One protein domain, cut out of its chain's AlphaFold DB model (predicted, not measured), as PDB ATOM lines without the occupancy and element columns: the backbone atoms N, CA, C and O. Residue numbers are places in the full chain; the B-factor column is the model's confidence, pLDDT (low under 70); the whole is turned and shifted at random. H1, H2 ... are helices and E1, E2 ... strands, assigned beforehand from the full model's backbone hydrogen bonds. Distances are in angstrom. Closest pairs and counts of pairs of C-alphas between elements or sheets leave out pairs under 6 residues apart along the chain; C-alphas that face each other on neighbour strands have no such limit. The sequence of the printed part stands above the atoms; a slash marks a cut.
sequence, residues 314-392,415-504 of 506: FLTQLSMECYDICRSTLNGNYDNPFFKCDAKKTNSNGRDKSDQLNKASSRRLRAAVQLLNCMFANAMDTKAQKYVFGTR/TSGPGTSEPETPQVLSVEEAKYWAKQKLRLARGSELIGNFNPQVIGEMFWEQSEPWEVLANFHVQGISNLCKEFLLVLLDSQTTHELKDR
ATOM      1  N   PHE A 314     158.047 236.076 189.209       86.44
ATOM      2  CA  PHE A 314     157.186 236.001 188.028       86.44
ATOM      3  C   PHE A 314     157.895 235.363 186.826       86.44
ATOM      4  O   PHE A 314     157.371 234.423 186.238       86.44
ATOM      5  N   LEU A 315     159.106 235.820 186.484       86.19
ATOM      6  CA  LEU A 315     159.870 235.251 185.365       86.19
ATOM      7  C   LEU A 315     160.241 233.783 185.602       86.19
ATOM      8  O   LEU A 315     160.217 232.982 184.670       86.19
ATOM      9  N   THR A 316     160.556 233.422 186.847       89.69
ATOM     10  CA  THR A 316     160.851 232.033 187.219       89.69
ATOM     11  C   THR A 316     159.611 231.166 187.041       89.69
ATOM     12  O   THR A 316     159.687 230.136 186.378       89.69
ATOM     13  N   GLN A 317     158.459 231.608 187.551       88.69
ATOM     14  CA  GLN A 317     157.195 230.898 187.391       88.69
ATOM     15  C   GLN A 317     156.829 230.732 185.910       88.69
ATOM     16  O   GLN A 317     156.560 229.618 185.473       88.69
ATOM     17  N   LEU A 318     156.923 231.803 185.120       87.50
ATOM     18  CA  LEU A 318     156.676 231.764 183.681       87.50
ATOM     19  C   LEU A 318     157.608 230.771 182.963       87.50
ATOM     20  O   LEU A 318     157.168 230.004 182.110       87.50
ATOM     21  N   SER A 319     158.898 230.749 183.317       89.44
ATOM     22  CA  SER A 319     159.851 229.793 182.739       89.44
ATOM     23  C   SER A 319     159.513 228.341 183.089       89.44
ATOM     24  O   SER A 319     159.646 227.467 182.234       89.44
ATOM     25  N   MET A 320     159.032 228.088 184.312       90.50
ATOM     26  CA  MET A 320     158.599 226.763 184.760       90.50
ATOM     27  C   MET A 320     157.332 226.319 184.027       90.50
ATOM     28  O   MET A 320     157.287 225.199 183.529       90.50
ATOM     29  N   GLU A 321     156.352 227.209 183.873       88.25
ATOM     30  CA  GLU A 321     155.117 226.939 183.126       88.25
ATOM     31  C   GLU A 321     155.412 226.609 181.654       88.25
ATOM     32  O   GLU A 321     154.950 225.588 181.136       88.25
ATOM     33  N   CYS A 322     156.259 227.403 180.989       88.94
ATOM     34  CA  CYS A 322     156.713 227.115 179.627       88.94
ATOM     35  C   CYS A 322     157.475 225.783 179.541       88.94
ATOM     36  O   CYS A 322     157.244 224.997 178.620       88.94
ATOM     37  N   TYR A 323     158.364 225.502 180.499       90.69
ATOM     38  CA  TYR A 323     159.107 224.243 180.555       90.69
ATOM     39  C   TYR A 323     158.176 223.033 180.708       90.69
ATOM     40  O   TYR A 323     158.325 222.049 179.979       90.69
ATOM     41  N   ASP A 324     157.187 223.111 181.596       90.38
ATOM     42  CA  ASP A 324     156.228 222.034 181.838       90.38
ATOM     43  C   ASP A 324     155.340 221.777 180.616       90.38
ATOM     44  O   ASP A 324     155.077 220.616 180.276       90.38
ATOM     45  N   ILE A 325     154.932 222.828 179.898       89.81
ATOM     46  CA  ILE A 325     154.197 222.689 178.634       89.81
ATOM     47  C   ILE A 325     155.083 222.036 177.567       89.81
ATOM     48  O   ILE A 325     154.647 221.077 176.925       89.81
ATOM     49  N   CYS A 326     156.332 222.478 177.402       89.31
ATOM     50  CA  CYS A 326     157.289 221.858 176.479       89.31
ATOM     51  C   CYS A 326     157.512 220.375 176.810       89.31
ATOM     52  O   CYS A 326     157.438 219.517 175.930       89.31
ATOM     53  N   ARG A 327     157.715 220.045 178.088       90.88
ATOM     54  CA  ARG A 327     157.907 218.666 178.551       90.88
ATOM     55  C   ARG A 327     156.673 217.801 178.291       90.88
ATOM     56  O   ARG A 327     156.804 216.685 177.791       90.88
ATOM     57  N   SER A 328     155.482 218.315 178.589       88.38
ATOM     58  CA  SER A 328     154.211 217.624 178.331       88.38
ATOM     59  C   SER A 328     154.010 217.384 176.835       88.38
ATOM     60  O   SER A 328     153.689 216.271 176.420       88.38
ATOM     61  N   THR A 329     154.329 218.390 176.017       87.38
ATOM     62  CA  THR A 329     154.285 218.317 174.554       87.38
ATOM     63  C   THR A 329     155.192 217.215 174.011       87.38
ATOM     64  O   THR A 329     154.748 216.395 173.206       87.38
ATOM     65  N   LEU A 330     156.451 217.176 174.457       87.38
ATOM     66  CA  LEU A 330     157.431 216.179 174.022       87.38
ATOM     67  C   LEU A 330     157.024 214.762 174.432       87.38
ATOM     68  O   LEU A 330     157.203 213.827 173.652       87.38
ATOM     69  N   ASN A 331     156.421 214.607 175.611       87.69
ATOM     70  CA  ASN A 331     155.918 213.324 176.102       87.69
ATOM     71  C   ASN A 331     154.578 212.910 175.470       87.69
ATOM     72  O   ASN A 331     154.187 211.752 175.589       87.69
ATOM     73  N   GLY A 332     153.882 213.825 174.787       84.56
ATOM     74  CA  GLY A 332     152.549 213.580 174.232       84.56
ATOM     75  C   GLY A 332     151.428 213.603 175.273       84.56
ATOM     76  O   GLY A 332     150.367 213.040 175.017       84.56
ATOM     77  N   ASN A 333     151.651 214.227 176.435       87.00
ATOM     78  CA  ASN A 333     150.592 214.472 177.408       87.00
ATOM     79  C   ASN A 333     149.931 215.834 177.129       87.00
ATOM     80  O   ASN A 333     150.604 216.866 177.141       87.00
ATOM     81  N   TYR A 334     148.615 215.837 176.900       85.19
ATOM     82  CA  TYR A 334     147.846 217.011 176.482       85.19
ATOM     83  C   TYR A 334     146.799 217.479 177.508       85.19
ATOM     84  O   TYR A 334     145.810 218.110 177.136       85.19
ATOM     85  N   ASP A 335     147.010 217.206 178.797       80.94
ATOM     86  CA  ASP A 335     146.065 217.577 179.866       80.94
ATOM     87  C   ASP A 335     145.987 219.095 180.133       80.94
ATOM     88  O   ASP A 335     144.947 219.611 180.563       80.94
ATOM     89  N   ASN A 336     147.073 219.829 179.866       82.12
ATOM     90  CA  ASN A 336     147.170 221.266 180.135       82.12
ATOM     91  C   ASN A 336     146.167 222.081 179.272       82.12
ATOM     92  O   ASN A 336     146.032 221.802 178.075       82.12
ATOM     93  N   PRO A 337     145.495 223.115 179.828       81.38
ATOM     94  CA  PRO A 337     144.591 223.998 179.081       81.38
ATOM     95  C   PRO A 337     145.172 224.582 177.789       81.38
ATOM     96  O   PRO A 337     144.421 224.778 176.839       81.38
ATOM     97  N   PHE A 338     146.489 224.789 177.708       81.69
ATOM     98  CA  PHE A 338     147.179 225.230 176.493       81.69
ATOM     99  C   PHE A 338     146.828 224.374 175.259       81.69
ATOM    100  O   PHE A 338     146.597 224.905 174.168       81.69
ATOM    101  N   PHE A 339     146.707 223.053 175.434       81.94
ATOM    102  CA  PHE A 339     146.402 222.108 174.353       81.94
ATOM    103  C   PHE A 339     144.912 222.015 174.005       81.94
ATOM    104  O   PHE A 339     144.550 221.388 173.001       81.94
ATOM    105  N   LYS A 340     144.034 222.615 174.819       77.19
ATOM    106  CA  LYS A 340     142.599 222.695 174.539       77.19
ATOM    107  C   LYS A 340     142.379 223.886 173.610       77.19
ATOM    108  O   LYS A 340     142.617 225.035 173.966       77.19
ATOM    109  N   CYS A 341     141.978 223.609 172.373       62.38
ATOM    110  CA  CYS A 341     141.628 224.662 171.429       62.38
ATOM    111  C   CYS A 341     140.251 225.214 171.823       62.38
ATOM    112  O   CYS A 341     139.271 224.466 171.818       62.38
ATOM    113  N   ASP A 342     140.165 226.496 172.187       54.38
ATOM    114  CA  ASP A 342     138.892 227.158 172.491       54.38
ATOM    115  C   ASP A 342     138.047 227.275 171.214       54.38
ATOM    116  O   ASP A 342     138.062 228.288 170.520       54.38
ATOM    117  N   ALA A 343     137.253 226.248 170.918       47.84
ATOM    118  CA  ALA A 343     136.296 226.244 169.808       47.84
ATOM    119  C   ALA A 343     135.157 227.283 169.961       47.84
ATOM    120  O   ALA A 343     134.264 227.345 169.123       47.84
ATOM    121  N   LYS A 344     135.144 228.077 171.044       44.28
ATOM    122  CA  LYS A 344     134.033 228.967 171.423       44.28
ATOM    123  C   LYS A 344     134.281 230.466 171.203       44.28
ATOM    124  O   LYS A 344     133.364 231.240 171.453       44.28
ATOM    125  N   LYS A 345     135.468 230.904 170.761       45.19
ATOM    126  CA  LYS A 345     135.792 232.346 170.655       45.19
ATOM    127  C   LYS A 345     135.635 232.995 169.275       45.19
ATOM    128  O   LYS A 345     135.860 234.196 169.182       45.19
ATOM    129  N   THR A 346     135.189 232.300 168.231       40.50
ATOM    130  CA  THR A 346     134.984 232.944 166.919       40.50
ATOM    131  C   THR A 346     133.647 232.565 166.291       40.50
ATOM    132  O   THR A 346     133.468 231.513 165.684       40.50
ATOM    133  N   ASN A 347     132.684 233.475 166.438       43.25
ATOM    134  CA  ASN A 347     131.562 233.566 165.518       43.25
ATOM    135  C   ASN A 347     132.072 234.094 164.166       43.25
ATOM    136  O   ASN A 347     132.830 235.058 164.124       43.25
ATOM    137  N   SER A 348     131.530 233.510 163.095       44.62
ATOM    138  CA  SER A 348     131.511 233.956 161.692       44.62
ATOM    139  C   SER A 348     132.683 233.581 160.759       44.62
ATOM    140  O   SER A 348     133.832 233.942 160.957       44.62
ATOM    141  N   ASN A 349     132.275 232.931 159.659       42.50
ATOM    142  CA  ASN A 349     132.937 232.701 158.367       42.50
ATOM    143  C   ASN A 349     133.899 231.501 158.237       42.50
ATOM    144  O   ASN A 349     134.993 231.444 158.781       42.50
ATOM    145  N   GLY A 350     133.490 230.532 157.408       44.31
ATOM    146  CA  GLY A 350     134.129 229.226 157.195       44.31
ATOM    147  C   GLY A 350     135.528 229.201 156.560       44.31
ATOM    148  O   GLY A 350     135.957 228.119 156.173       44.31
ATOM    149  N   ARG A 351     136.243 230.334 156.469       42.16
ATOM    150  CA  ARG A 351     137.678 230.366 156.114       42.16
ATOM    151  C   ARG A 351     138.592 230.013 157.293       42.16
ATOM    152  O   ARG A 351     139.673 229.492 157.066       42.16
ATOM    153  N   ASP A 352     138.134 230.190 158.531       49.09
ATOM    154  CA  ASP A 352     138.963 230.009 159.733       49.09
ATOM    155  C   ASP A 352     139.165 228.549 160.171       49.09
ATOM    156  O   ASP A 352     139.953 228.273 161.076       49.09
ATOM    157  N   LYS A 353     138.469 227.578 159.563       47.28
ATOM    158  CA  LYS A 353     138.549 226.175 160.005       47.28
ATOM    159  C   LYS A 353     139.903 225.525 159.701       47.28
ATOM    160  O   LYS A 353     140.372 224.737 160.520       47.28
ATOM    161  N   SER A 354     140.539 225.851 158.572       49.03
ATOM    162  CA  SER A 354     141.866 225.321 158.221       49.03
ATOM    163  C   SER A 354     142.959 225.904 159.115       49.03
ATOM    164  O   SER A 354     143.796 225.159 159.616       49.03
ATOM    165  N   ASP A 355     142.902 227.206 159.407       49.91
ATOM    166  CA  ASP A 355     143.856 227.870 160.303       49.91
ATOM    167  C   ASP A 355     143.695 227.425 161.760       49.91
ATOM    168  O   ASP A 355     144.684 227.288 162.482       49.91
ATOM    169  N   GLN A 356     142.468 227.135 162.201       49.31
ATOM    170  CA  GLN A 356     142.214 226.543 163.517       49.31
ATOM    171  C   GLN A 356     142.730 225.109 163.613       49.31
ATOM    172  O   GLN A 356     143.316 224.753 164.634       49.31
ATOM    173  N   LEU A 357     142.553 224.294 162.569       51.69
ATOM    174  CA  LEU A 357     143.092 222.937 162.538       51.69
ATOM    175  C   LEU A 357     144.625 222.960 162.526       51.69
ATOM    176  O   LEU A 357     145.242 222.202 163.271       51.69
ATOM    177  N   ASN A 358     145.234 223.885 161.780       57.41
ATOM    178  CA  ASN A 358     146.682 224.090 161.756       57.41
ATOM    179  C   ASN A 358     147.213 224.566 163.117       57.41
ATOM    180  O   ASN A 358     148.179 223.998 163.615       57.41
ATOM    181  N   LYS A 359     146.545 225.519 163.785       57.94
ATOM    182  CA  LYS A 359     146.921 225.982 165.138       57.94
ATOM    183  C   LYS A 359     146.690 224.933 166.229       57.94
ATOM    184  O   LYS A 359     147.480 224.823 167.163       57.94
ATOM    185  N   ALA A 360     145.615 224.153 166.143       60.78
ATOM    186  CA  ALA A 360     145.354 223.054 167.072       60.78
ATOM    187  C   ALA A 360     146.371 221.916 166.891       60.78
ATOM    188  O   ALA A 360     146.799 221.301 167.870       60.78
ATOM    189  N   SER A 361     146.782 221.670 165.645       63.72
ATOM    190  CA  SER A 361     147.801 220.680 165.297       63.72
ATOM    191  C   SER A 361     149.202 221.145 165.694       63.72
ATOM    192  O   SER A 361     149.956 220.351 166.252       63.72
ATOM    193  N   SER A 362     149.530 222.431 165.520       69.69
ATOM    194  CA  SER A 362     150.834 222.987 165.909       69.69
ATOM    195  C   SER A 362     151.038 222.993 167.425       69.69
ATOM    196  O   SER A 362     152.144 222.730 167.888       69.69
ATOM    197  N   ARG A 363     149.970 223.157 168.226       78.38
ATOM    198  CA  ARG A 363     150.016 222.985 169.694       78.38
ATOM    199  C   ARG A 363     150.338 221.551 170.124       78.38
ATOM    200  O   ARG A 363     150.856 221.349 171.218       78.38
ATOM    201  N   ARG A 364     150.048 220.546 169.292       85.88
ATOM    202  CA  ARG A 364     150.303 219.121 169.567       85.88
ATOM    203  C   ARG A 364     151.521 218.621 168.792       85.88
ATOM    204  O   ARG A 364     151.432 217.650 168.042       85.88
ATOM    205  N   LEU A 365     152.673 219.254 169.026       86.81
ATOM    206  CA  LEU A 365     153.926 219.019 168.294       86.81
ATOM    207  C   LEU A 365     154.240 217.532 168.070       86.81
ATOM    208  O   LEU A 365     154.509 217.143 166.942       86.81
ATOM    209  N   ARG A 366     154.159 216.673 169.099       87.44
ATOM    210  CA  ARG A 366     154.467 215.236 168.952       87.44
ATOM    211  C   ARG A 366     153.577 214.526 167.922       87.44
ATOM    212  O   ARG A 366     154.093 213.740 167.133       87.44
ATOM    213  N   ALA A 367     152.277 214.816 167.898       85.94
ATOM    214  CA  ALA A 367     151.357 214.246 166.914       85.94
ATOM    215  C   ALA A 367     151.654 214.767 165.497       85.94
ATOM    216  O   ALA A 367     151.670 213.995 164.542       85.94
ATOM    217  N   ALA A 368     151.959 216.060 165.367       86.06
ATOM    218  CA  ALA A 368     152.324 216.665 164.089       86.06
ATOM    219  C   ALA A 368     153.678 216.147 163.554       86.06
ATOM    220  O   ALA A 368     153.798 215.853 162.367       86.06
ATOM    221  N   VAL A 369     154.671 215.929 164.424       88.19
ATOM    222  CA  VAL A 369     155.941 215.274 164.062       88.19
ATOM    223  C   VAL A 369     155.700 213.831 163.620       88.19
ATOM    224  O   VAL A 369     156.273 213.393 162.627       88.19
ATOM    225  N   GLN A 370     154.824 213.089 164.305       88.62
ATOM    226  CA  GLN A 370     154.474 211.729 163.893       88.62
ATOM    227  C   GLN A 370     153.850 211.704 162.489       88.62
ATOM    228  O   GLN A 370     154.217 210.852 161.683       88.62
ATOM    229  N   LEU A 371     152.976 212.663 162.170       86.12
ATOM    230  CA  LEU A 371     152.415 212.809 160.826       86.12
ATOM    231  C   LEU A 371     153.503 213.099 159.780       86.12
ATOM    232  O   LEU A 371     153.534 212.439 158.744       86.12
ATOM    233  N   LEU A 372     154.430 214.023 160.061       86.88
ATOM    234  CA  LEU A 372     155.555 214.319 159.164       86.88
ATOM    235  C   LEU A 372     156.464 213.104 158.944       86.88
ATOM    236  O   LEU A 372     156.919 212.886 157.824       86.88
ATOM    237  N   ASN A 373     156.696 212.291 159.977       91.00
ATOM    238  CA  ASN A 373     157.458 211.047 159.853       91.00
ATOM    239  C   ASN A 373     156.744 210.044 158.933       91.00
ATOM    240  O   ASN A 373     157.385 209.425 158.087       91.00
ATOM    241  N   CYS A 374     155.418 209.909 159.051       87.94
ATOM    242  CA  CYS A 374     154.625 209.072 158.147       87.94
ATOM    243  C   CYS A 374     154.660 209.593 156.702       87.94
ATOM    244  O   CYS A 374     154.820 208.810 155.767       87.94
ATOM    245  N   MET A 375     154.559 210.910 156.505       85.38
ATOM    246  CA  MET A 375     154.667 211.525 155.178       85.38
ATOM    247  C   MET A 375     156.049 211.309 154.557       85.38
ATOM    248  O   MET A 375     156.137 211.009 153.370       85.38
ATOM    249  N   PHE A 376     157.116 211.419 155.352       88.75
ATOM    250  CA  PHE A 376     158.476 211.135 154.905       88.75
ATOM    251  C   PHE A 376     158.649 209.667 154.509       88.75
ATOM    252  O   PHE A 376     159.193 209.400 153.443       88.75
ATOM    253  N   ALA A 377     158.127 208.722 155.296       89.62
ATOM    254  CA  ALA A 377     158.147 207.302 154.941       89.62
ATOM    255  C   ALA A 377     157.428 207.038 153.603       89.62
ATOM    256  O   ALA A 377     157.999 206.422 152.706       89.62
ATOM    257  N   ASN A 378     156.232 207.605 153.411       87.25
ATOM    258  CA  ASN A 378     155.495 207.485 152.148       87.25
ATOM    259  C   ASN A 378     156.233 208.141 150.967       87.25
ATOM    260  O   ASN A 378     156.210 207.627 149.845       87.25
ATOM    261  N   ALA A 379     156.883 209.286 151.195       85.56
ATOM    262  CA  ALA A 379     157.705 209.947 150.189       85.56
ATOM    263  C   ALA A 379     158.939 209.106 149.843       85.56
ATOM    264  O   ALA A 379     159.303 209.027 148.672       85.56
ATOM    265  N   MET A 380     159.530 208.422 150.825       86.38
ATOM    266  CA  MET A 380     160.624 207.493 150.575       86.38
ATOM    267  C   MET A 380     160.164 206.311 149.707       86.38
ATOM    268  O   MET A 380     160.811 205.989 148.715       86.38
ATOM    269  N   ASP A 381     158.998 205.732 149.989       84.31
ATOM    270  CA  ASP A 381     158.476 204.593 149.220       84.31
ATOM    271  C   ASP A 381     158.103 204.945 147.771       84.31
ATOM    272  O   ASP A 381     158.221 204.117 146.864       84.31
ATOM    273  N   THR A 382     157.626 206.170 147.537       83.19
ATOM    274  CA  THR A 382     157.074 206.578 146.234       83.19
ATOM    275  C   THR A 382     158.033 207.411 145.390       83.19
ATOM    276  O   THR A 382     157.968 207.336 144.162       83.19
ATOM    277  N   LYS A 383     158.916 208.195 146.021       81.88
ATOM    278  CA  LYS A 383     159.730 209.236 145.372       81.88
ATOM    279  C   LYS A 383     161.237 209.143 145.636       81.88
ATOM    280  O   LYS A 383     161.975 209.946 145.080       81.88
ATOM    281  N   ALA A 384     161.725 208.194 146.439       83.00
ATOM    282  CA  ALA A 384     163.160 208.125 146.755       83.00
ATOM    283  C   ALA A 384     164.052 207.603 145.626       83.00
ATOM    284  O   ALA A 384     165.270 207.701 145.732       83.00
ATOM    285  N   GLN A 385     163.481 207.006 144.584       84.56
ATOM    286  CA  GLN A 385     164.244 206.473 143.456       84.56
ATOM    287  C   GLN A 385     164.328 207.504 142.333       84.56
ATOM    288  O   GLN A 385     163.311 208.080 141.950       84.56
ATOM    289  N   LYS A 386     165.522 207.707 141.769       83.94
ATOM    290  CA  LYS A 386     165.708 208.596 140.613       83.94
ATOM    291  C   LYS A 386     164.956 208.097 139.380       83.94
ATOM    292  O   LYS A 386     164.333 208.898 138.684       83.94
ATOM    293  N   TYR A 387     164.978 206.784 139.135       82.88
ATOM    294  CA  TYR A 387     164.268 206.179 138.011       82.88
ATOM    295  C   TYR A 387     163.260 205.121 138.458       82.88
ATOM    296  O   TYR A 387     163.601 204.211 139.211       82.88
ATOM    297  N   VAL A 388     162.045 205.184 137.912       82.44
ATOM    298  CA  VAL A 388     161.016 204.143 138.053       82.44
ATOM    299  C   VAL A 388     161.010 203.298 136.796       82.44
ATOM    300  O   VAL A 388     160.768 203.802 135.700       82.44
ATOM    301  N   PHE A 389     161.228 201.997 136.947       81.06
ATOM    302  CA  PHE A 389     161.195 201.080 135.817       81.06
ATOM    303  C   PHE A 389     159.752 200.669 135.507       81.06
ATOM    304  O   PHE A 389     159.056 200.065 136.329       81.06
ATOM    305  N   GLY A 390     159.292 201.021 134.308       66.44
ATOM    306  CA  GLY A 390     157.941 200.778 133.823       66.44
ATOM    307  C   GLY A 390     157.651 199.296 133.595       66.44
ATOM    308  O   GLY A 390     157.696 198.805 132.476       66.44
ATOM    309  N   THR A 391     157.324 198.563 134.655       51.94
ATOM    310  CA  THR A 391     156.571 197.291 134.578       51.94
ATOM    311  C   THR A 391     155.422 197.256 135.591       51.94
ATOM    312  O   THR A 391     154.704 196.271 135.695       51.94
ATOM    313  N   ARG A 392     155.203 198.358 136.323       47.22
ATOM    314  CA  ARG A 392     154.149 198.509 137.333       47.22
ATOM    315  C   ARG A 392     152.870 199.160 136.788       47.22
ATOM    316  O   ARG A 392     152.119 199.754 137.553       47.22
ATOM    317  N   THR A 415     153.936 224.653 154.262       37.44
ATOM    318  CA  THR A 415     155.360 224.981 154.243       37.44
ATOM    319  C   THR A 415     155.717 225.610 152.899       37.44
ATOM    320  O   THR A 415     156.403 225.005 152.085       37.44
ATOM    321  N   SER A 416     155.242 226.829 152.646       32.84
ATOM    322  CA  SER A 416     155.760 227.679 151.567       32.84
ATOM    323  C   SER A 416     156.763 228.671 152.158       32.84
ATOM    324  O   SER A 416     156.445 229.835 152.397       32.84
ATOM    325  N   GLY A 417     157.966 228.177 152.463       29.53
ATOM    326  CA  GLY A 417     159.131 229.005 152.776       29.53
ATOM    327  C   GLY A 417     159.936 229.304 151.503       29.53
ATOM    328  O   GLY A 417     159.966 228.470 150.597       29.53
ATOM    329  N   PRO A 418     160.591 230.472 151.393       29.59
ATOM    330  CA  PRO A 418     161.338 230.834 150.196       29.59
ATOM    331  C   PRO A 418     162.629 230.005 150.112       29.59
ATOM    332  O   PRO A 418     163.520 230.167 150.941       29.59
ATOM    333  N   GLY A 419     162.740 229.135 149.102       36.75
ATOM    334  CA  GLY A 419     164.035 228.601 148.659       36.75
ATOM    335  C   GLY A 419     164.258 227.087 148.694       36.75
ATOM    336  O   GLY A 419     165.408 226.682 148.569       36.75
ATOM    337  N   THR A 420     163.234 226.239 148.819       40.00
ATOM    338  CA  THR A 420     163.407 224.788 148.611       40.00
ATOM    339  C   THR A 420     162.555 224.290 147.454       40.00
ATOM    340  O   THR A 420     161.339 224.455 147.440       40.00
ATOM    341  N   SER A 421     163.214 223.720 146.446       45.78
ATOM    342  CA  SER A 421     162.565 222.981 145.369       45.78
ATOM    343  C   SER A 421     161.812 221.795 145.969       45.78
ATOM    344  O   SER A 421     162.379 221.033 146.756       45.78
ATOM    345  N   GLU A 422     160.531 221.646 145.624       56.62
ATOM    346  CA  GLU A 422     159.781 220.434 145.957       56.62
ATOM    347  C   GLU A 422     160.533 219.193 145.440       56.62
ATOM    348  O   GLU A 422     161.208 219.280 144.409       56.62
ATOM    349  N   PRO A 423     160.434 218.038 146.125       60.47
ATOM    350  CA  PRO A 423     161.119 216.831 145.687       60.47
ATOM    351  C   PRO A 423     160.684 216.457 144.267       60.47
ATOM    352  O   PRO A 423     159.494 216.224 144.026       60.47
ATOM    353  N   GLU A 424     161.644 216.402 143.341       63.72
ATOM    354  CA  GLU A 424     161.388 216.055 141.944       63.72
ATOM    355  C   GLU A 424     160.731 214.675 141.841       63.72
ATOM    356  O   GLU A 424     161.070 213.729 142.557       63.72
ATOM    357  N   THR A 425     159.747 214.553 140.950       70.94
ATOM    358  CA  THR A 425     159.101 213.268 140.696       70.94
ATOM    359  C   THR A 425     160.081 212.322 140.004       70.94
ATOM    360  O   THR A 425     160.723 212.742 139.037       70.94
ATOM    361  N   PRO A 426     160.154 211.047 140.423       80.56
ATOM    362  CA  PRO A 426     160.989 210.047 139.770       80.56
ATOM    363  C   PRO A 426     160.783 209.986 138.254       80.56
ATOM    364  O   PRO A 426     159.649 210.012 137.768       80.56
ATOM    365  N   GLN A 427     161.871 209.844 137.500       80.94
ATOM    366  CA  GLN A 427     161.812 209.730 136.046       80.94
ATOM    367  C   GLN A 427     161.356 208.324 135.647       80.94
ATOM    368  O   GLN A 427     161.955 207.323 136.040       80.94
ATOM    369  N   VAL A 428     160.289 208.221 134.859       80.06
ATOM    370  CA  VAL A 428     159.792 206.922 134.388       80.06
ATOM    371  C   VAL A 428     160.620 206.475 133.188       80.06
ATOM    372  O   VAL A 428     160.598 207.124 132.148       80.06
ATOM    373  N   LEU A 429     161.329 205.355 133.327       80.75
ATOM    374  CA  LEU A 429     162.050 204.698 132.236       80.75
ATOM    375  C   LEU A 429     161.260 203.477 131.763       80.75
ATOM    376  O   LEU A 429     160.866 202.627 132.570       80.75
ATOM    377  N   SER A 430     161.073 203.338 130.453       83.81
ATOM    378  CA  SER A 430     160.584 202.084 129.872       83.81
ATOM    379  C   SER A 430     161.575 200.938 130.120       83.81
ATOM    380  O   SER A 430     162.760 201.149 130.389       83.81
ATOM    381  N   VAL A 431     161.116 199.688 130.003       78.81
ATOM    382  CA  VAL A 431     161.983 198.504 130.175       78.81
ATOM    383  C   VAL A 431     163.163 198.513 129.191       78.81
ATOM    384  O   VAL A 431     164.250 198.032 129.517       78.81
ATOM    385  N   GLU A 432     162.974 199.058 127.990       80.94
ATOM    386  CA  GLU A 432     164.012 199.146 126.960       80.94
ATOM    387  C   GLU A 432     165.048 200.226 127.286       80.94
ATOM    388  O   GLU A 432     166.253 199.967 127.212       80.94
ATOM    389  N   GLU A 433     164.600 201.394 127.747       83.69
ATOM    390  CA  GLU A 433     165.477 202.481 128.192       83.69
ATOM    391  C   GLU A 433     166.239 202.109 129.468       83.69
ATOM    392  O   GLU A 433     167.428 202.398 129.580       83.69
ATOM    393  N   ALA A 434     165.607 201.385 130.394       82.69
ATOM    394  CA  ALA A 434     166.246 200.865 131.600       82.69
ATOM    395  C   ALA A 434     167.371 199.871 131.269       82.69
ATOM    396  O   ALA A 434     168.475 199.957 131.813       82.69
ATOM    397  N   LYS A 435     167.123 198.950 130.325       83.44
ATOM    398  CA  LYS A 435     168.149 198.027 129.811       83.44
ATOM    399  C   LYS A 435     169.272 198.780 129.104       83.44
ATOM    400  O   LYS A 435     170.436 198.398 129.237       83.44
ATOM    401  N   TYR A 436     168.947 199.838 128.363       85.56
ATOM    402  CA  TYR A 436     169.939 200.685 127.709       85.56
ATOM    403  C   TYR A 436     170.805 201.438 128.728       85.56
ATOM    404  O   TYR A 436     172.030 201.363 128.640       85.56
ATOM    405  N   TRP A 437     170.198 202.075 129.732       86.44
ATOM    406  CA  TRP A 437     170.885 202.728 130.850       86.44
ATOM    407  C   TRP A 437     171.822 201.755 131.575       86.44
ATOM    408  O   TRP A 437     173.019 202.025 131.705       86.44
ATOM    409  N   ALA A 438     171.324 200.565 131.928       83.94
ATOM    410  CA  ALA A 438     172.128 199.538 132.581       83.94
ATOM    411  C   ALA A 438     173.317 199.090 131.713       83.94
ATOM    412  O   ALA A 438     174.440 198.948 132.200       83.94
ATOM    413  N   LYS A 439     173.101 198.927 130.401       84.06
ATOM    414  CA  LYS A 439     174.149 198.569 129.434       84.06
ATOM    415  C   LYS A 439     175.194 199.673 129.265       84.06
ATOM    416  O   LYS A 439     176.366 199.354 129.069       84.06
ATOM    417  N   GLN A 440     174.798 200.945 129.326       82.88
ATOM    418  CA  GLN A 440     175.730 202.076 129.279       82.88
ATOM    419  C   GLN A 440     176.617 202.105 130.521       82.88
ATOM    420  O   GLN A 440     177.839 202.133 130.392       82.88
ATOM    421  N   LYS A 441     176.034 201.976 131.714       82.94
ATOM    422  CA  LYS A 441     176.796 201.906 132.970       82.94
ATOM    423  C   LYS A 441     177.747 200.710 133.014       82.94
ATOM    424  O   LYS A 441     178.919 200.872 133.332       82.94
ATOM    425  N   LEU A 442     177.297 199.538 132.564       81.81
ATOM    426  CA  LEU A 442     178.132 198.335 132.490       81.81
ATOM    427  C   LEU A 442     179.285 198.457 131.477       81.81
ATOM    428  O   LEU A 442     180.321 197.819 131.644       81.81
ATOM    429  N   ARG A 443     179.133 199.271 130.422       79.56
ATOM    430  CA  ARG A 443     180.220 199.590 129.480       79.56
ATOM    431  C   ARG A 443     181.218 200.586 130.063       79.56
ATOM    432  O   ARG A 443     182.411 200.408 129.841       79.56
ATOM    433  N   LEU A 444     180.733 201.603 130.774       78.31
ATOM    434  CA  LEU A 444     181.555 202.663 131.368       78.31
ATOM    435  C   LEU A 444     182.421 202.156 132.524       78.31
ATOM    436  O   LEU A 444     183.552 202.598 132.676       78.31
ATOM    437  N   ALA A 445     181.928 201.186 133.286       76.19
ATOM    438  CA  ALA A 445     182.613 200.649 134.457       76.19
ATOM    439  C   ALA A 445     183.483 199.406 134.180       76.19
ATOM    440  O   ALA A 445     183.850 198.672 135.106       76.19
ATOM    441  N   ARG A 446     183.807 199.132 132.906       71.25
ATOM    442  CA  ARG A 446     184.724 198.045 132.534       71.25
ATOM    443  C   ARG A 446     186.132 198.340 133.053       71.25
ATOM    444  O   ARG A 446     186.775 199.282 132.602       71.25
ATOM    445  N   GLY A 447     186.599 197.500 133.974       72.81
ATOM    446  CA  GLY A 447     187.956 197.529 134.522       72.81
ATOM    447  C   GLY A 447     188.867 196.460 133.910       72.81
ATOM    448  O   GLY A 447     188.760 196.125 132.733       72.81
ATOM    449  N   SER A 448     189.746 195.884 134.729       72.25
ATOM    450  CA  SER A 448     190.713 194.829 134.369       72.25
ATOM    451  C   SER A 448     190.101 193.429 134.182       72.25
ATOM    452  O   SER A 448     190.801 192.419 134.253       72.25
ATOM    453  N   GLU A 449     188.792 193.344 133.974       77.81
ATOM    454  CA  GLU A 449     188.064 192.080 133.968       77.81
ATOM    455  C   GLU A 449     188.105 191.380 132.611       77.81
ATOM    456  O   GLU A 449     188.183 192.003 131.550       77.81
ATOM    457  N   LEU A 450     188.017 190.049 132.644       75.00
ATOM    458  CA  LEU A 450     187.947 189.220 131.446       75.00
ATOM    459  C   LEU A 450     186.672 189.513 130.643       75.00
ATOM    460  O   LEU A 450     185.595 189.753 131.192       75.00
ATOM    461  N   ILE A 451     186.794 189.439 129.317       67.94
ATOM    462  CA  ILE A 451     185.695 189.670 128.376       67.94
ATOM    463  C   ILE A 451     184.573 188.659 128.658       67.94
ATOM    464  O   ILE A 451     184.728 187.471 128.395       67.94
ATOM    465  N   GLY A 452     183.448 189.145 129.186       69.50
ATOM    466  CA  GLY A 452     182.288 188.326 129.561       69.50
ATOM    467  C   GLY A 452     181.878 188.455 131.032       69.50
ATOM    468  O   GLY A 452     180.720 188.193 131.340       69.50
ATOM    469  N   ASN A 453     182.777 188.928 131.903       74.12
ATOM    470  CA  ASN A 453     182.467 189.252 133.299       74.12
ATOM    471  C   ASN A 453     182.054 190.726 133.459       74.12
ATOM    472  O   ASN A 453     182.274 191.547 132.562       74.12
ATOM    473  N   PHE A 454     181.389 191.035 134.577       73.06
ATOM    474  CA  PHE A 454     180.957 192.386 134.934       73.06
ATOM    475  C   PHE A 454     181.555 192.810 136.272       73.06
ATOM    476  O   PHE A 454     181.696 191.981 137.174       73.06
ATOM    477  N   ASN A 455     181.798 194.116 136.403       78.94
ATOM    478  CA  ASN A 455     182.372 194.688 137.607       78.94
ATOM    479  C   ASN A 455     181.310 194.778 138.702       78.94
ATOM    480  O   ASN A 455     180.329 195.507 138.525       78.94
ATOM    481  N   PRO A 456     181.470 194.086 139.847       79.19
ATOM    482  CA  PRO A 456     180.503 194.145 140.939       79.19
ATOM    483  C   PRO A 456     180.288 195.564 141.487       79.19
ATOM    484  O   PRO A 456     179.215 195.861 142.012       79.19
ATOM    485  N   GLN A 457     181.265 196.466 141.328       81.50
ATOM    486  CA  GLN A 457     181.165 197.864 141.767       81.50
ATOM    487  C   GLN A 457     180.112 198.669 140.992       81.50
ATOM    488  O   GLN A 457     179.595 199.655 141.516       81.50
ATOM    489  N   VAL A 458     179.715 198.211 139.799       83.31
ATOM    490  CA  VAL A 458     178.640 198.821 138.994       83.31
ATOM    491  C   VAL A 458     177.323 198.865 139.746       83.31
ATOM    492  O   VAL A 458     176.577 199.831 139.618       83.31
ATOM    493  N   ILE A 459     177.040 197.841 140.554       83.56
ATOM    494  CA  ILE A 459     175.831 197.800 141.378       83.56
ATOM    495  C   ILE A 459     175.854 198.954 142.387       83.56
ATOM    496  O   ILE A 459     174.833 199.606 142.591       83.56
ATOM    497  N   GLY A 460     177.026 199.249 142.959       83.81
ATOM    498  CA  GLY A 460     177.233 200.405 143.826       83.81
ATOM    499  C   GLY A 460     176.979 201.718 143.090       83.81
ATOM    500  O   GLY A 460     176.182 202.521 143.554       83.81
ATOM    501  N   GLU A 461     177.586 201.931 141.920       83.12
ATOM    502  CA  GLU A 461     177.384 203.152 141.115       83.12
ATOM    503  C   GLU A 461     175.925 203.359 140.683       83.12
ATOM    504  O   GLU A 461     175.406 204.474 140.740       83.12
ATOM    505  N   MET A 462     175.247 202.284 140.281       84.56
ATOM    506  CA  MET A 462     173.822 202.306 139.949       84.56
ATOM    507  C   MET A 462     172.959 202.636 141.170       84.56
ATOM    508  O   MET A 462     171.977 203.364 141.041       84.56
ATOM    509  N   PHE A 463     173.324 202.119 142.345       86.50
ATOM    510  CA  PHE A 463     172.648 202.431 143.600       86.50
ATOM    511  C   PHE A 463     172.840 203.899 143.996       86.50
ATOM    512  O   PHE A 463     171.858 204.558 144.326       86.50
ATOM    513  N   TRP A 464     174.060 204.437 143.881       86.25
ATOM    514  CA  TRP A 464     174.348 205.851 144.147       86.25
ATOM    515  C   TRP A 464     173.470 206.777 143.303       86.25
ATOM    516  O   TRP A 464     172.821 207.667 143.847       86.25
ATOM    517  N   GLU A 465     173.382 206.521 141.996       84.75
ATOM    518  CA  GLU A 465     172.545 207.317 141.095       84.75
ATOM    519  C   GLU A 465     171.047 207.174 141.398       84.75
ATOM    520  O   GLU A 465     170.301 208.142 141.283       84.75
ATOM    521  N   GLN A 466     170.588 205.995 141.829       85.75
ATOM    522  CA  GLN A 466     169.204 205.815 142.272       85.75
ATOM    523  C   GLN A 466     168.895 206.546 143.584       85.75
ATOM    524  O   GLN A 466     167.763 206.987 143.766       85.75
ATOM    525  N   SER A 467     169.886 206.682 144.470       88.88
ATOM    526  CA  SER A 467     169.760 207.320 145.787       88.88
ATOM    527  C   SER A 467     169.966 208.840 145.795       88.88
ATOM    528  O   SER A 467     169.818 209.466 146.839       88.88
ATOM    529  N   GLU A 468     170.279 209.452 144.650       87.12
ATOM    530  CA  GLU A 468     170.497 210.901 144.517       87.12
ATOM    531  C   GLU A 468     169.378 211.773 145.143       87.12
ATOM    532  O   GLU A 468     169.704 212.761 145.803       87.12
ATOM    533  N   PRO A 469     168.076 211.410 145.066       88.19
ATOM    534  CA  PRO A 469     167.007 212.203 145.685       88.19
ATOM    535  C   PRO A 469     166.955 212.151 147.225       88.19
ATOM    536  O   PRO A 469     166.233 212.940 147.839       88.19
ATOM    537  N   TRP A 470     167.668 211.221 147.874       90.25
ATOM    538  CA  TRP A 470     167.519 210.958 149.314       90.25
ATOM    539  C   TRP A 470     167.934 212.151 150.169       90.25
ATOM    540  O   TRP A 470     167.264 212.462 151.153       90.25
ATOM    541  N   GLU A 471     169.009 212.841 149.785       88.44
ATOM    542  CA  GLU A 471     169.499 214.013 150.511       88.44
ATOM    543  C   GLU A 471     168.470 215.151 150.493       88.44
ATOM    544  O   GLU A 471     168.199 215.763 151.527       88.44
ATOM    545  N   VAL A 472     167.838 215.395 149.343       88.00
ATOM    546  CA  VAL A 472     166.807 216.433 149.190       88.00
ATOM    547  C   VAL A 472     165.577 216.096 150.035       88.00
ATOM    548  O   VAL A 472     165.086 216.949 150.775       88.00
ATOM    549  N   LEU A 473     165.113 214.842 149.988       87.19
ATOM    550  CA  LEU A 473     163.975 214.370 150.783       87.19
ATOM    551  C   LEU A 473     164.245 214.457 152.291       87.19
ATOM    552  O   LEU A 473     163.386 214.916 153.049       87.19
ATOM    553  N   ALA A 474     165.435 214.047 152.733       89.38
ATOM    554  CA  ALA A 474     165.828 214.112 154.136       89.38
ATOM    555  C   ALA A 474     165.940 215.565 154.622       89.38
ATOM    556  O   ALA A 474     165.395 215.904 155.674       89.38
ATOM    557  N   ASN A 475     166.575 216.445 153.839       89.56
ATOM    558  CA  ASN A 475     166.678 217.868 154.163       89.56
ATOM    559  C   ASN A 475     165.300 218.535 154.239       89.56
ATOM    560  O   ASN A 475     165.041 219.284 155.182       89.56
ATOM    561  N   PHE A 476     164.396 218.226 153.307       85.88
ATOM    562  CA  PHE A 476     163.023 218.730 153.336       85.88
ATOM    563  C   PHE A 476     162.289 218.306 154.618       85.88
ATOM    564  O   PHE A 476     161.665 219.131 155.286       85.88
ATOM    565  N   HIS A 477     162.421 217.040 155.021       88.62
ATOM    566  CA  HIS A 477     161.813 216.535 156.252       88.62
ATOM    567  C   HIS A 477     162.374 217.208 157.516       88.62
ATOM    568  O   HIS A 477     161.606 217.664 158.368       88.62
ATOM    569  N   VAL A 478     163.701 217.336 157.623       91.44
ATOM    570  CA  VAL A 478     164.361 218.006 158.758       91.44
ATOM    571  C   VAL A 478     163.953 219.480 158.845       91.44
ATOM    572  O   VAL A 478     163.667 219.978 159.937       91.44
ATOM    573  N   GLN A 479     163.866 220.179 157.710       88.94
ATOM    574  CA  GLN A 479     163.377 221.559 157.668       88.94
ATOM    575  C   GLN A 479     161.904 221.660 158.082       88.94
ATOM    576  O   GLN A 479     161.554 222.556 158.849       88.94
ATOM    577  N   GLY A 480     161.061 220.717 157.651       84.94
ATOM    578  CA  GLY A 480     159.661 220.628 158.072       84.94
ATOM    579  C   GLY A 480     159.509 220.495 159.590       84.94
ATOM    580  O   GLY A 480     158.752 221.249 160.202       84.94
ATOM    581  N   ILE A 481     160.288 219.609 160.221       89.19
ATOM    582  CA  ILE A 481     160.306 219.464 161.687       89.19
ATOM    583  C   ILE A 481     160.800 220.752 162.361       89.19
ATOM    584  O   ILE A 481     160.203 221.204 163.338       89.19
ATOM    585  N   SER A 482     161.868 221.366 161.844       89.62
ATOM    586  CA  SER A 482     162.418 222.615 162.389       89.62
ATOM    587  C   SER A 482     161.391 223.752 162.372       89.62
ATOM    588  O   SER A 482     161.218 224.449 163.374       89.62
ATOM    589  N   ASN A 483     160.656 223.906 161.269       87.38
ATOM    590  CA  ASN A 483     159.605 224.914 161.143       87.38
ATOM    591  C   ASN A 483     158.450 224.652 162.114       87.38
ATOM    592  O   ASN A 483     158.019 225.571 162.804       87.38
ATOM    593  N   LEU A 484     158.024 223.397 162.252       86.25
ATOM    594  CA  LEU A 484     156.976 223.015 163.196       86.25
ATOM    595  C   LEU A 484     157.372 223.307 164.658       86.25
ATOM    596  O   LEU A 484     156.560 223.807 165.436       86.25
ATOM    597  N   CYS A 485     158.631 223.057 165.033       88.56
ATOM    598  CA  CYS A 485     159.154 223.424 166.352       88.56
ATOM    599  C   CYS A 485     159.141 224.946 166.576       88.56
ATOM    600  O   CYS A 485     158.779 225.399 167.664       88.56
ATOM    601  N   LYS A 486     159.505 225.743 165.561       87.50
ATOM    602  CA  LYS A 486     159.453 227.214 165.634       87.50
ATOM    603  C   LYS A 486     158.020 227.722 165.785       87.50
ATOM    604  O   LYS A 486     157.764 228.561 166.642       87.50
ATOM    605  N   GLU A 487     157.085 227.196 164.999       85.94
ATOM    606  CA  GLU A 487     155.666 227.551 165.101       85.94
ATOM    607  C   GLU A 487     155.093 227.215 166.479       85.94
ATOM    608  O   GLU A 487     154.397 228.036 167.074       85.94
ATOM    609  N   PHE A 488     155.424 226.039 167.020       87.62
ATOM    610  CA  PHE A 488     155.022 225.651 168.369       87.62
ATOM    611  C   PHE A 488     155.530 226.647 169.422       87.62
ATOM    612  O   PHE A 488     154.750 227.087 170.267       87.62
ATOM    613  N   LEU A 489     156.809 227.034 169.360       86.88
ATOM    614  CA  LEU A 489     157.394 227.999 170.295       86.88
ATOM    615  C   LEU A 489     156.732 229.377 170.190       86.88
ATOM    616  O   LEU A 489     156.429 229.979 171.218       86.88
ATOM    617  N   LEU A 490     156.443 229.850 168.976       85.25
ATOM    618  CA  LEU A 490     155.730 231.113 168.769       85.25
ATOM    619  C   LEU A 490     154.325 231.080 169.382       85.25
ATOM    620  O   LEU A 490     153.953 232.006 170.099       85.25
ATOM    621  N   VAL A 491     153.572 229.996 169.162       84.69
ATOM    622  CA  VAL A 491     152.226 229.817 169.733       84.69
ATOM    623  C   VAL A 491     152.271 229.678 171.258       84.69
ATOM    624  O   VAL A 491     151.371 230.165 171.945       84.69
ATOM    625  N   LEU A 492     153.303 229.025 171.800       86.38
ATOM    626  CA  LEU A 492     153.515 228.914 173.240       86.38
ATOM    627  C   LEU A 492     153.736 230.292 173.865       86.38
ATOM    628  O   LEU A 492     153.021 230.647 174.804       86.38
ATOM    629  N   LEU A 493     154.667 231.070 173.308       84.75
ATOM    630  CA  LEU A 493     154.960 232.424 173.773       84.75
ATOM    631  C   LEU A 493     153.718 233.316 173.674       84.75
ATOM    632  O   LEU A 493     153.336 233.901 174.678       84.75
ATOM    633  N   ASP A 494     153.004 233.311 172.544       82.69
ATOM    634  CA  ASP A 494     151.759 234.083 172.378       82.69
ATOM    635  C   ASP A 494     150.676 233.757 173.416       82.69
ATOM    636  O   ASP A 494     149.821 234.589 173.710       82.69
ATOM    637  N   SER A 495     150.674 232.537 173.955       80.50
ATOM    638  CA  SER A 495     149.678 232.119 174.943       80.50
ATOM    639  C   SER A 495     150.045 232.460 176.387       80.50
ATOM    640  O   SER A 495     149.143 232.641 177.201       80.50
ATOM    641  N   GLN A 496     151.341 232.493 176.713       79.69
ATOM    642  CA  GLN A 496     151.833 232.628 178.089       79.69
ATOM    643  C   GLN A 496     152.402 234.018 178.384       79.69
ATOM    644  O   GLN A 496     152.471 234.418 179.546       79.69
ATOM    645  N   THR A 497     152.832 234.763 177.363       76.94
ATOM    646  CA  THR A 497     153.516 236.046 177.538       76.94
ATOM    647  C   THR A 497     152.707 237.217 176.993       76.94
ATOM    648  O   THR A 497     151.868 237.086 176.103       76.94
ATOM    649  N   THR A 498     152.949 238.404 177.550       75.50
ATOM    650  CA  THR A 498     152.499 239.659 176.943       75.50
ATOM    651  C   THR A 498     153.342 239.959 175.704       75.50
ATOM    652  O   THR A 498     154.517 239.590 175.646       75.50
ATOM    653  N   HIS A 499     152.767 240.675 174.732       70.81
ATOM    654  CA  HIS A 499     153.443 241.020 173.472       70.81
ATOM    655  C   HIS A 499     154.823 241.667 173.700       70.81
ATOM    656  O   HIS A 499     155.797 241.306 173.052       70.81
ATOM    657  N   GLU A 500     154.935 242.543 174.702       71.25
ATOM    658  CA  GLU A 500     156.191 243.210 175.073       71.25
ATOM    659  C   GLU A 500     157.297 242.249 175.532       71.25
ATOM    660  O   GLU A 500     158.483 242.516 175.346       71.25
ATOM    661  N   LEU A 501     156.925 241.142 176.181       75.62
ATOM    662  CA  LEU A 501     157.887 240.158 176.665       75.62
ATOM    663  C   LEU A 501     158.282 239.186 175.549       75.62
ATOM    664  O   LEU A 501     159.438 238.773 175.493       75.62
ATOM    665  N   LYS A 502     157.348 238.857 174.647       77.56
ATOM    666  CA  LYS A 502     157.607 238.023 173.468       77.56
ATOM    667  C   LYS A 502     158.727 238.605 172.605       77.56
ATOM    668  O   LYS A 502     159.709 237.907 172.377       77.56
ATOM    669  N   ASP A 503     158.623 239.884 172.237       76.88
ATOM    670  CA  ASP A 503     159.589 240.568 171.355       76.88
ATOM    671  C   ASP A 503     161.006 240.647 171.954       76.88
ATOM    672  O   ASP A 503     161.988 240.875 171.251       76.88
ATOM    673  N   ARG A 504     161.134 240.484 173.276       78.56
ATOM    674  CA  ARG A 504     162.427 240.481 173.976       78.56
ATOM    675  C   ARG A 504     163.030 239.089 174.136       78.56
ATOM    676  O   ARG A 504     164.217 238.994 174.440       78.56
TER     677      ARG A 504
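What this domain is: This is residues 314 to 392 and 415 to 504 of the 506 residues of the protein "Interferon-induced GTP-binding protein Mx" of Diaporthe helianthi (UniProt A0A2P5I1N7). Picture a long rod: two long helices, H3 and H6, lie side by side and run opposite ways in its middle; a small two-strand sheet, E1 and E2, with H4 and H5, makes one end, and H1, H2 and H7 gather near the other. Residues 344 to 355, of which 352 to 355 belong to H2, and residues 448 to 453, in the link from H4 to H5, stick out and stand free of the rest. The printed part has 169 residues, with seven named helices and two named strands in the order H1 H2 H3 E1 E2 H4 H5 H6 H7; the sheet is parallel and the class is mostly helix. It is extended, with a radius of gyration of the C-alphas of 24.7 A and spans of 80 by 39 by 29 A.

Where its parts are: Start at the sheet, where E1 is residues 387 to 390 and E2 residues 427 to 430. Find C-alpha 427 at (161.812, 209.730, 136.046). H4, residues 431 to 444, runs 20.0 A, and H5, residues 457 to 467, runs 15.4 A. Next look at C-alpha 470 at (167.519, 210.958, 149.314); from there H6 runs 39.3 A to residue 496. H3, residues 365 to 383, is 25.6 A long, H2 is residues 352 to 363, and H1, residues 314 to 331, is 25.7 A long. H7, residues 499 to 504, ends at C-alpha 504 at (162.427, 240.481, 173.976).

How they stand to each other: In the sheet, N 388 and O 427 are 2.8 A apart and N 429 and O 388 are 2.9 A apart, within hydrogen-bond range. The closest C-alphas of E1 and H4 are those of Gly 390 and Val 431, 5.9 A apart. H4 and H5 only just touch, with 3 pairs of C-alphas within 8 A, the closest being Leu 442 and Val 458 at 6.5 A. H5 and H6 meet only through their link. H3 and H6 touch at a shallow tilt of 17 degrees, opposite ways, with the C-alphas of Phe 376 and His 477 closest at 6.5 A. H2 touches H6 about perpendicular, at 84 degrees, with the C-alphas of Ser 362 and Phe 488 closest at 5.5 A. H1 and H3 touch only at their ends, with the C-alphas of Leu 330 and Arg 366 closest at 5.9 A. H6 and H7 are close but not clearly touching, with the C-alphas of Leu 493 and Lys 502 closest at 6.2 A. Every O i to N i+4 pair is within hydrogen-bond range in H1 to H6, and 1 of 2 in H7.

The domain as a whole: The C-alphas farthest apart are those of Phe 314 and Ile 451, at 80.7 A. Residues 393 to 414 are not printed, and C-alphas 392 and 415 are 31.4 A apart across the cut. The links H1 to H2 and H4 to H5 are long. The mean pLDDT of the printed part is 76.6, and it is under 70 at residues 341 to 362, 390 to 392, 415 to 424 and 451 to 452.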